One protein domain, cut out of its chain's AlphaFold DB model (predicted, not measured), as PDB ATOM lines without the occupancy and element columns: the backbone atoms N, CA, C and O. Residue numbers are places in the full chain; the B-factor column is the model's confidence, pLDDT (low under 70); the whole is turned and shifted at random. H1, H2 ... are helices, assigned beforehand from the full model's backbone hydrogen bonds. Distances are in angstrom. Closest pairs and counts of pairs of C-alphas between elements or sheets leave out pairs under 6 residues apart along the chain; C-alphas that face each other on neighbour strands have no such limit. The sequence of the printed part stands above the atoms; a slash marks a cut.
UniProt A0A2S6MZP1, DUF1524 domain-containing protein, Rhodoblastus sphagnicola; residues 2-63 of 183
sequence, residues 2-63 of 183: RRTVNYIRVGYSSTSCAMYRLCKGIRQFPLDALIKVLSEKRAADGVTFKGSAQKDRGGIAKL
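AT A GLANCE: This is residues 2 to 63 of the 183 residues of the protein "DUF1524 domain-containing protein" of Rhodoblastus sphagnicola (UniProt A0A2S6MZP1). The two long helices H2 and H3 form an open V, joined at its corner by a tight link, and the two short helices H1 and H4 come together beyond the mouth of the V. The chain makes a loose, open frame with few contacts across it, and residues 9 to 21, most of them in H2, stand free. The printed part has 62 residues with four named helices, H1 to H4 in order along the chain, and no named strand; its class is all helix. The whole is loose, with a radius of gyration of the C-alphas of 14.0 A, and elongated, spanning 40 by 25 by 17 A.

HOW THE PARTS SIT: H2, residues 12 to 26, is close to but not clearly touching H3, residues 31 to 44. Their closest C-alphas, those of Ile 26 and Leu 34, are 6.6 A apart. The two run opposite ways at a steep tilt of 48 degrees. H1, residues 2 to 5, and H4, residues 59 to 62, only just touch, with 3 pairs of C-alphas within 8 A; the closest are those of Val 5 and Gly 59, 5.1 A apart. H1 is apart from H2 and H3, and H4 is apart from H2 and H3. In H2 and H3 every O i to N i+4 pair is within hydrogen-bond range; H1 and H4 are too short for such a pair, and their single O i to N i+3 pair is within range in H4 but not in H1.

IN THESE COORDINATES: H2 is 20.8 A long and begins with C-alpha 12 at (-12.977, 39.899, 43.470). H3 is 19.8 A long and ends with C-alpha 44 at (-14.007, 50.375, 23.224). H1 measures 5.6 A and H4 5.8 A, with C-alpha 62 at (-28.252, 32.705, 24.720).

THE WHOLE: The two C-alphas farthest apart, those of Gln 28 and Lys 62, are 40.3 A apart. The printed part has no cut. The link from H3 to H4, residues 45 to 58, is long, and the link from H1 to H2 is short. The mean pLDDT of the printed part is 87.0, and no printed residue is under 70.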
ATOM      1  N   ARG A   2     -22.955  43.386  31.163       87.38
ATOM      2  CA  ARG A   2     -22.393  42.915  29.867       87.38
ATOM      3  C   ARG A   2     -21.476  41.691  30.007       87.38
ATOM      4  O   ARG A   2     -21.674  40.697  29.331       87.38
ATOM      5  N   ARG A   3     -20.531  41.717  30.950       85.94
ATOM      6  CA  ARG A   3     -19.659  40.565  31.263       85.94
ATOM      7  C   ARG A   3     -20.435  39.340  31.760       85.94
ATOM      8  O   ARG A   3     -20.164  38.231  31.320       85.94
ATOM      9  N   THR A   4     -21.435  39.564  32.607       85.06
ATOM     10  CA  THR A   4     -22.286  38.534  33.216       85.06
ATOM     11  C   THR A   4     -23.086  37.737  32.180       85.06
ATOM     12  O   THR A   4     -23.066  36.515  32.232       85.06
ATOM     13  N   VAL A   5     -23.726  38.414  31.218       86.25
ATOM     14  CA  VAL A   5     -24.484  37.764  30.123       86.25
ATOM     15  C   VAL A   5     -23.575  37.114  29.074       86.25
ATOM     16  O   VAL A   5     -24.030  36.394  28.203       86.25
ATOM     17  N   ASN A   6     -22.274  37.393  29.146       88.00
ATOM     18  CA  ASN A   6     -21.242  36.798  28.303       88.00
ATOM     19  C   ASN A   6     -20.473  35.678  29.017       88.00
ATOM     20  O   ASN A   6     -19.420  35.273  28.530       88.00
ATOM     21  N   TYR A   7     -20.937  35.246  30.194       85.62
ATOM     22  CA  TYR A   7     -20.277  34.233  31.026       85.62
ATOM     23  C   TYR A   7     -18.806  34.553  31.344       85.62
ATOM     24  O   TYR A   7     -17.990  33.674  31.609       85.62
ATOM     25  N   ILE A   8     -18.444  35.840  31.341       83.44
ATOM     26  CA  ILE A   8     -17.107  36.293  31.720       83.44
ATOM     27  C   ILE A   8     -17.061  36.348  33.242       83.44
ATOM     28  O   ILE A   8     -17.794  37.124  33.860       83.44
ATOM     29  N   ARG A   9     -16.173  35.551  33.844       76.56
ATOM     30  CA  ARG A   9     -15.992  35.491  35.298       76.56
ATOM     31  C   ARG A   9     -15.658  36.874  35.863       76.56
ATOM     32  O   ARG A   9     -14.678  37.505  35.468       76.56
ATOM     33  N   VAL A  10     -16.462  37.320  36.824       76.12
ATOM     34  CA  VAL A  10     -16.252  38.559  37.583       76.12
ATOM     35  C   VAL A  10     -15.882  38.156  39.007       76.12
ATOM     36  O   VAL A  10     -16.752  37.911  39.835       76.12
ATOM     37  N   GLY A  11     -14.586  37.971  39.259       76.56
ATOM     38  CA  GLY A  11     -14.060  37.627  40.581       76.56
ATOM     39  C   GLY A  11     -13.584  38.871  41.326       76.56
ATOM     40  O   GLY A  11     -13.300  39.893  40.701       76.56
ATOM     41  N   TYR A  12     -13.454  38.782  42.650       80.75
ATOM     42  CA  TYR A  12     -12.977  39.899  43.470       80.75
ATOM     43  C   TYR A  12     -11.590  40.388  43.029       80.75
ATOM     44  O   TYR A  12     -11.421  41.565  42.729       80.75
ATOM     45  N   SER A  13     -10.617  39.480  42.890       78.31
ATOM     46  CA  SER A  13      -9.237  39.821  42.513       78.31
ATOM     47  C   SER A  13      -9.134  40.440  41.114       78.31
ATOM     48  O   SER A  13      -8.498  41.481  40.939       78.31
ATOM     49  N   SER A  14      -9.809  39.852  40.119       76.69
ATOM     50  CA  SER A  14      -9.801  40.369  38.744       76.69
ATOM     51  C   SER A  14     -10.511  41.719  38.627       76.69
ATOM     52  O   SER A  14     -10.059  42.591  37.885       76.69
ATOM     53  N   THR A  15     -11.583  41.922  39.395       83.88
ATOM     54  CA  THR A  15     -12.332  43.186  39.418       83.88
ATOM     55  C   THR A  15     -11.568  44.269  40.170       83.88
ATOM     56  O   THR A  15     -11.457  45.378  39.661       83.88
ATOM     57  N   SER A  16     -10.988  43.950  41.328       87.19
ATOM     58  CA  SER A  16     -10.228  44.895  42.153       87.19
ATOM     59  C   SER A  16      -9.020  45.455  41.400       87.19
ATOM     60  O   SER A  16      -8.856  46.669  41.304       87.19
ATOM     61  N   CYS A  17      -8.238  44.594  40.740       86.06
ATOM     62  CA  CYS A  17      -7.101  45.041  39.935       86.06
ATOM     63  C   CYS A  17      -7.536  45.916  38.742       86.06
ATOM     64  O   CYS A  17      -6.917  46.943  38.454       86.06
ATOM     65  N   ALA A  18      -8.626  45.542  38.060       86.50
ATOM     66  CA  ALA A  18      -9.184  46.341  36.970       86.50
ATOM     67  C   ALA A  18      -9.697  47.707  37.456       86.50
ATOM     68  O   ALA A  18      -9.423  48.716  36.807       86.50
ATOM     69  N   MET A  19     -10.379  47.754  38.606       89.12
ATOM     70  CA  MET A  19     -10.847  49.005  39.207       89.12
ATOM     71  C   MET A  19      -9.684  49.880  39.652       89.12
ATOM     72  O   MET A  19      -9.684  51.063  39.343       89.12
ATOM     73  N   TYR A  20      -8.654  49.317  40.283       91.75
ATOM     74  CA  TYR A  20      -7.466  50.074  40.667       91.75
ATOM     75  C   TYR A  20      -6.808  50.755  39.459       91.75
ATOM     76  O   TYR A  20      -6.539  51.956  39.491       91.75
ATOM     77  N   ARG A  21      -6.598  50.018  38.357       90.62
ATOM     78  CA  ARG A  21      -6.040  50.587  37.115       90.62
ATOM     79  C   ARG A  21      -6.946  51.659  36.517       90.62
ATOM     80  O   ARG A  21      -6.444  52.674  36.036       90.62
ATOM     81  N   LEU A  22      -8.261  51.446  36.552       90.38
ATOM     82  CA  LEU A  22      -9.236  52.426  36.086       90.38
ATOM     83  C   LEU A  22      -9.150  53.711  36.915       90.38
ATOM     84  O   LEU A  22      -8.909  54.764  36.334       90.38
ATOM     85  N   CYS A  23      -9.251  53.608  38.244       92.12
ATOM     86  CA  CYS A  23      -9.157  54.724  39.183       92.12
ATOM     87  C   CYS A  23      -7.830  55.480  39.043       92.12
ATOM     88  O   CYS A  23      -7.827  56.705  38.963       92.12
ATOM     89  N   LYS A  24      -6.700  54.769  38.933       92.06
ATOM     90  CA  LYS A  24      -5.379  55.387  38.734       92.06
ATOM     91  C   LYS A  24      -5.315  56.228  37.454       92.06
ATOM     92  O   LYS A  24      -4.651  57.257  37.455       92.06
ATOM     93  N   GLY A  25      -5.990  55.796  36.388       89.06
ATOM     94  CA  GLY A  25      -5.994  56.481  35.093       89.06
ATOM     95  C   GLY A  25      -7.023  57.605  34.945       89.06
ATOM     96  O   GLY A  25      -6.982  58.294  33.936       89.06
ATOM     97  N   ILE A  26      -7.951  57.764  35.893       92.81
ATOM     98  CA  ILE A  26      -8.998  58.806  35.862       92.81
ATOM     99  C   ILE A  26      -8.947  59.751  37.070       92.81
ATOM    100  O   ILE A  26      -9.751  60.674  37.171       92.81
ATOM    101  N   ARG A  27      -8.038  59.509  38.024       90.81
ATOM    102  CA  ARG A  27      -7.876  60.363  39.206       90.81
ATOM    103  C   ARG A  27      -7.542  61.793  38.780       90.81
ATOM    104  O   ARG A  27      -6.763  61.981  37.853       90.81
ATOM    105  N   GLN A  28      -8.084  62.772  39.506       92.38
ATOM    106  CA  GLN A  28      -7.843  64.209  39.289       92.38
ATOM    107  C   GLN A  28      -8.344  64.759  37.940       92.38
ATOM    108  O   GLN A  28      -7.970  65.862  37.555       92.38
ATOM    109  N   PHE A  29      -9.203  64.027  37.223       92.19
ATOM    110  CA  PHE A  29      -9.836  64.552  36.012       92.19
ATOM    111  C   PHE A  29     -11.042  65.425  36.391       92.19
ATOM    112  O   PHE A  29     -11.805  65.038  37.281       92.19
ATOM    113  N   PRO A  30     -11.262  66.566  35.712       94.69
ATOM    114  CA  PRO A  30     -12.524  67.289  35.821       94.69
ATOM    115  C   PRO A  30     -13.675  66.436  35.264       94.69
ATOM    116  O   PRO A  30     -13.459  65.533  34.447       94.69
ATOM    117  N   LEU A  31     -14.907  66.724  35.696       92.81
ATOM    118  CA  LEU A  31     -16.091  65.909  35.398       92.81
ATOM    119  C   LEU A  31     -16.292  65.664  33.890       92.81
ATOM    120  O   LEU A  31     -16.524  64.527  33.481       92.81
ATOM    121  N   ASP A  32     -16.131  66.692  33.058       94.31
ATOM    122  CA  ASP A  32     -16.348  66.581  31.610       94.31
ATOM    123  C   ASP A  32     -15.331  65.642  30.943       94.31
ATOM    124  O   ASP A  32     -15.683  64.786  30.124       94.31
ATOM    125  N   ALA A  33     -14.061  65.733  31.356       93.31
ATOM    126  CA  ALA A  33     -13.007  64.837  30.887       93.31
ATOM    127  C   ALA A  33     -13.249  63.395  31.358       93.31
ATOM    128  O   ALA A  33     -13.017  62.445  30.607       93.31
ATOM    129  N   LEU A  34     -13.760  63.221  32.581       94.31
ATOM    130  CA  LEU A  34     -14.108  61.916  33.132       94.31
ATOM    131  C   LEU A  34     -15.226  61.241  32.325       94.31
ATOM    132  O   LEU A  34     -15.087  60.074  31.948       94.31
ATOM    133  N   ILE A  35     -16.310  61.966  32.026       94.25
ATOM    134  CA  ILE A  35     -17.438  61.457  31.229       94.25
ATOM    135  C   ILE A  35     -16.950  60.999  29.856       94.25
ATOM    136  O   ILE A  35     -17.296  59.892  29.424       94.25
ATOM    137  N   LYS A  36     -16.116  61.811  29.195       93.62
ATOM    138  CA  LYS A  36     -15.537  61.487  27.888       93.62
ATOM    139  C   LYS A  36     -14.718  60.195  27.943       93.62
ATOM    140  O   LYS A  36     -15.052  59.229  27.259       93.62
ATOM    141  N   VAL A  37     -13.723  60.132  28.829       92.75
ATOM    142  CA  VAL A  37     -12.814  58.977  28.958       92.75
ATOM    143  C   VAL A  37     -13.566  57.697  29.322       92.75
ATOM    144  O   VAL A  37     -13.283  56.628  28.780       92.75
ATOM    145  N   LEU A  38     -14.529  57.765  30.246       91.75
ATOM    146  CA  LEU A  38     -15.315  56.595  30.642       91.75
ATOM    147  C   LEU A  38     -16.249  56.126  29.521       91.75
ATOM    148  O   LEU A  38     -16.406  54.919  29.328       91.75
ATOM    149  N   SER A  39     -16.840  57.054  28.767       91.56
ATOM    150  CA  SER A  39     -17.701  56.729  27.626       91.56
ATOM    151  C   SER A  39     -16.911  56.071  26.497       91.56
ATOM    152  O   SER A  39     -17.336  55.031  25.992       91.56
ATOM    153  N   GLU A  40     -15.733  56.606  26.174       91.88
ATOM    154  CA  GLU A  40     -14.798  56.030  25.203       91.88
ATOM    155  C   GLU A  40     -14.345  54.631  25.637       91.88
ATOM    156  O   GLU A  40     -14.478  53.676  24.873       91.88
ATOM    157  N   LYS A  41     -13.921  54.454  26.898       89.31
ATOM    158  CA  LYS A  41     -13.555  53.130  27.434       89.31
ATOM    159  C   LYS A  41     -14.716  52.136  27.386       89.31
ATOM    160  O   LYS A  41     -14.502  50.962  27.095       89.31
ATOM    161  N   ARG A  42     -15.950  52.578  27.657       87.75
ATOM    162  CA  ARG A  42     -17.157  51.734  27.583       87.75
ATOM    163  C   ARG A  42     -17.508  51.341  26.147       87.75
ATOM    164  O   ARG A  42     -18.079  50.267  25.947       87.75
ATOM    165  N   ALA A  43     -17.249  52.221  25.183       87.00
ATOM    166  CA  ALA A  43     -17.470  51.967  23.762       87.00
ATOM    167  C   ALA A  43     -16.389  51.045  23.178       87.00
ATOM    168  O   ALA A  43     -16.713  50.150  22.405       87.00
ATOM    169  N   ALA A  44     -15.137  51.215  23.609       87.31
ATOM    170  CA  ALA A  44     -14.007  50.375  23.224       87.31
ATOM    171  C   ALA A  44     -14.005  48.990  23.903       87.31
ATOM    172  O   ALA A  44     -13.293  48.090  23.459       87.31
ATOM    173  N   ASP A  45     -14.781  48.789  24.977       82.31
ATOM    174  CA  ASP A  45     -14.934  47.466  25.591       82.31
ATOM    175  C   ASP A  45     -15.621  46.513  24.601       82.31
ATOM    176  O   ASP A  45     -16.818  46.624  24.328       82.31
ATOM    177  N   GLY A  46     -14.869  45.534  24.092       81.44
ATOM    178  CA  GLY A  46     -15.364  44.526  23.149       81.44
ATOM    179  C   GLY A  46     -16.435  43.588  23.724       81.44
ATOM    180  O   GLY A  46     -16.942  42.718  23.018       81.44
ATOM    181  N   VAL A  47     -16.787  43.721  25.007       85.62
ATOM    182  CA  VAL A  47     -17.884  42.978  25.630       85.62
ATOM    183  C   VAL A  47     -19.198  43.746  25.475       85.62
ATOM    184  O   VAL A  47     -19.448  44.731  26.171       85.62
ATOM    185  N   THR A  48     -20.092  43.244  24.620       88.69
ATOM    186  CA  THR A  48     -21.427  43.821  24.369       88.69
ATOM    187  C   THR A  48     -22.550  42.913  24.876       88.69
ATOM    188  O   THR A  48     -22.321  41.756  25.208       88.69
ATOM    189  N   PHE A  49     -23.793  43.401  24.921       88.31
ATOM    190  CA  PHE A  49     -24.950  42.554  25.256       88.31
ATOM    191  C   PHE A  49     -25.315  41.538  24.163       88.31
ATOM    192  O   PHE A  49     -25.969  40.545  24.473       88.31
ATOM    193  N   LYS A  50     -24.875  41.759  22.917       88.88
ATOM    194  CA  LYS A  50     -25.101  40.846  21.784       88.88
ATOM    195  C   LYS A  50     -24.173  39.631  21.800       88.88
ATOM    196  O   LYS A  50     -24.390  38.688  21.055       88.88
ATOM    197  N   GLY A  51     -23.148  39.659  22.646       86.38
ATOM    198  CA  GLY A  51     -22.162  38.598  22.694       86.38
ATOM    199  C   GLY A  51     -20.960  38.842  21.784       86.38
ATOM    200  O   GLY A  51     -20.652  39.978  21.421       86.38
ATOM    201  N   SER A  52     -20.260  37.761  21.455       82.38
ATOM    202  CA  SER A  52     -19.122  37.720  20.539       82.38
ATOM    203  C   SER A  52     -19.089  36.348  19.868       82.38
ATOM    204  O   SER A  52     -18.777  35.354  20.524       82.38
ATOM    205  N   ALA A  53     -19.389  36.300  18.567       74.88
ATOM    206  CA  ALA A  53     -19.381  35.059  17.789       74.88
ATOM    207  C   ALA A  53     -17.993  34.395  17.781       74.88
ATOM    208  O   ALA A  53     -17.884  33.193  17.979       74.88
ATOM    209  N   GLN A  54     -16.925  35.196  17.680       76.94
ATOM    210  CA  GLN A  54     -15.536  34.716  17.718       76.94
ATOM    211  C   GLN A  54     -15.170  33.965  19.007       76.94
ATOM    212  O   GLN A  54     -14.236  33.174  19.010       76.94
ATOM    213  N   LYS A  55     -15.860  34.246  20.118       77.56
ATOM    214  CA  LYS A  55     -15.601  33.630  21.428       77.56
ATOM    215  C   LYS A  55     -16.722  32.686  21.862       77.56
ATOM    216  O   LYS A  55     -16.793  32.386  23.050       77.56
ATOM    217  N   ASP A  56     -17.607  32.317  20.933       82.50
ATOM    218  CA  ASP A  56     -18.833  31.543  21.158       82.50
ATOM    219  C   ASP A  56     -19.674  32.051  22.343       82.50
ATOM    220  O   ASP A  56     -20.054  31.341  23.270       82.50
ATOM    221  N   ARG A  57     -19.932  33.362  22.358       85.38
ATOM    222  CA  ARG A  57     -20.774  34.005  23.374       85.38
ATOM    223  C   ARG A  57     -22.003  34.569  22.696       85.38
ATOM    224  O   ARG A  57     -21.882  35.510  21.920       85.38
ATOM    225  N   GLY A  58     -23.182  34.055  23.031       86.12
ATOM    226  CA  GLY A  58     -24.453  34.551  22.482       86.12
ATOM    227  C   GLY A  58     -25.067  35.743  23.223       86.12
ATOM    228  O   GLY A  58     -26.157  36.185  22.867       86.12
ATOM    229  N   GLY A  59     -24.403  36.258  24.264       88.62
ATOM    230  CA  GLY A  59     -24.898  37.394  25.041       88.62
ATOM    231  C   GLY A  59     -26.269  37.126  25.672       88.62
ATOM    232  O   GLY A  59     -26.540  36.024  26.139       88.62
ATOM    233  N   ILE A  60     -27.144  38.138  25.672       87.69
ATOM    234  CA  ILE A  60     -28.503  38.025  26.236       87.69
ATOM    235  C   ILE A  60     -29.336  36.960  25.509       87.69
ATOM    236  O   ILE A  60     -30.116  36.268  26.153       87.69
ATOM    237  N   ALA A  61     -29.164  36.805  24.192       87.19
ATOM    238  CA  ALA A  61     -29.987  35.897  23.395       87.19
ATOM    239  C   ALA A  61     -29.776  34.419  23.762       87.19
ATOM    240  O   ALA A  61     -30.706  33.630  23.673       87.19
ATOM    241  N   LYS A  62     -28.569  34.052  24.214       86.88
ATOM    242  CA  LYS A  62     -28.252  32.705  24.720       86.88
ATOM    243  C   LYS A  62     -28.105  32.692  26.244       86.88
ATOM    244  O   LYS A  62     -27.243  31.990  26.778       86.88
ATOM    245  N   LEU A  63     -28.868  33.529  26.950       87.50
ATOM    246  CA  LEU A  63     -28.814  33.561  28.403       87.50
ATOM    247  C   LEU A  63     -29.473  32.308  28.992       87.50
ATOM    248  O   LEU A  63     -30.673  32.085  28.836       87.50
TER     249      LEU A  63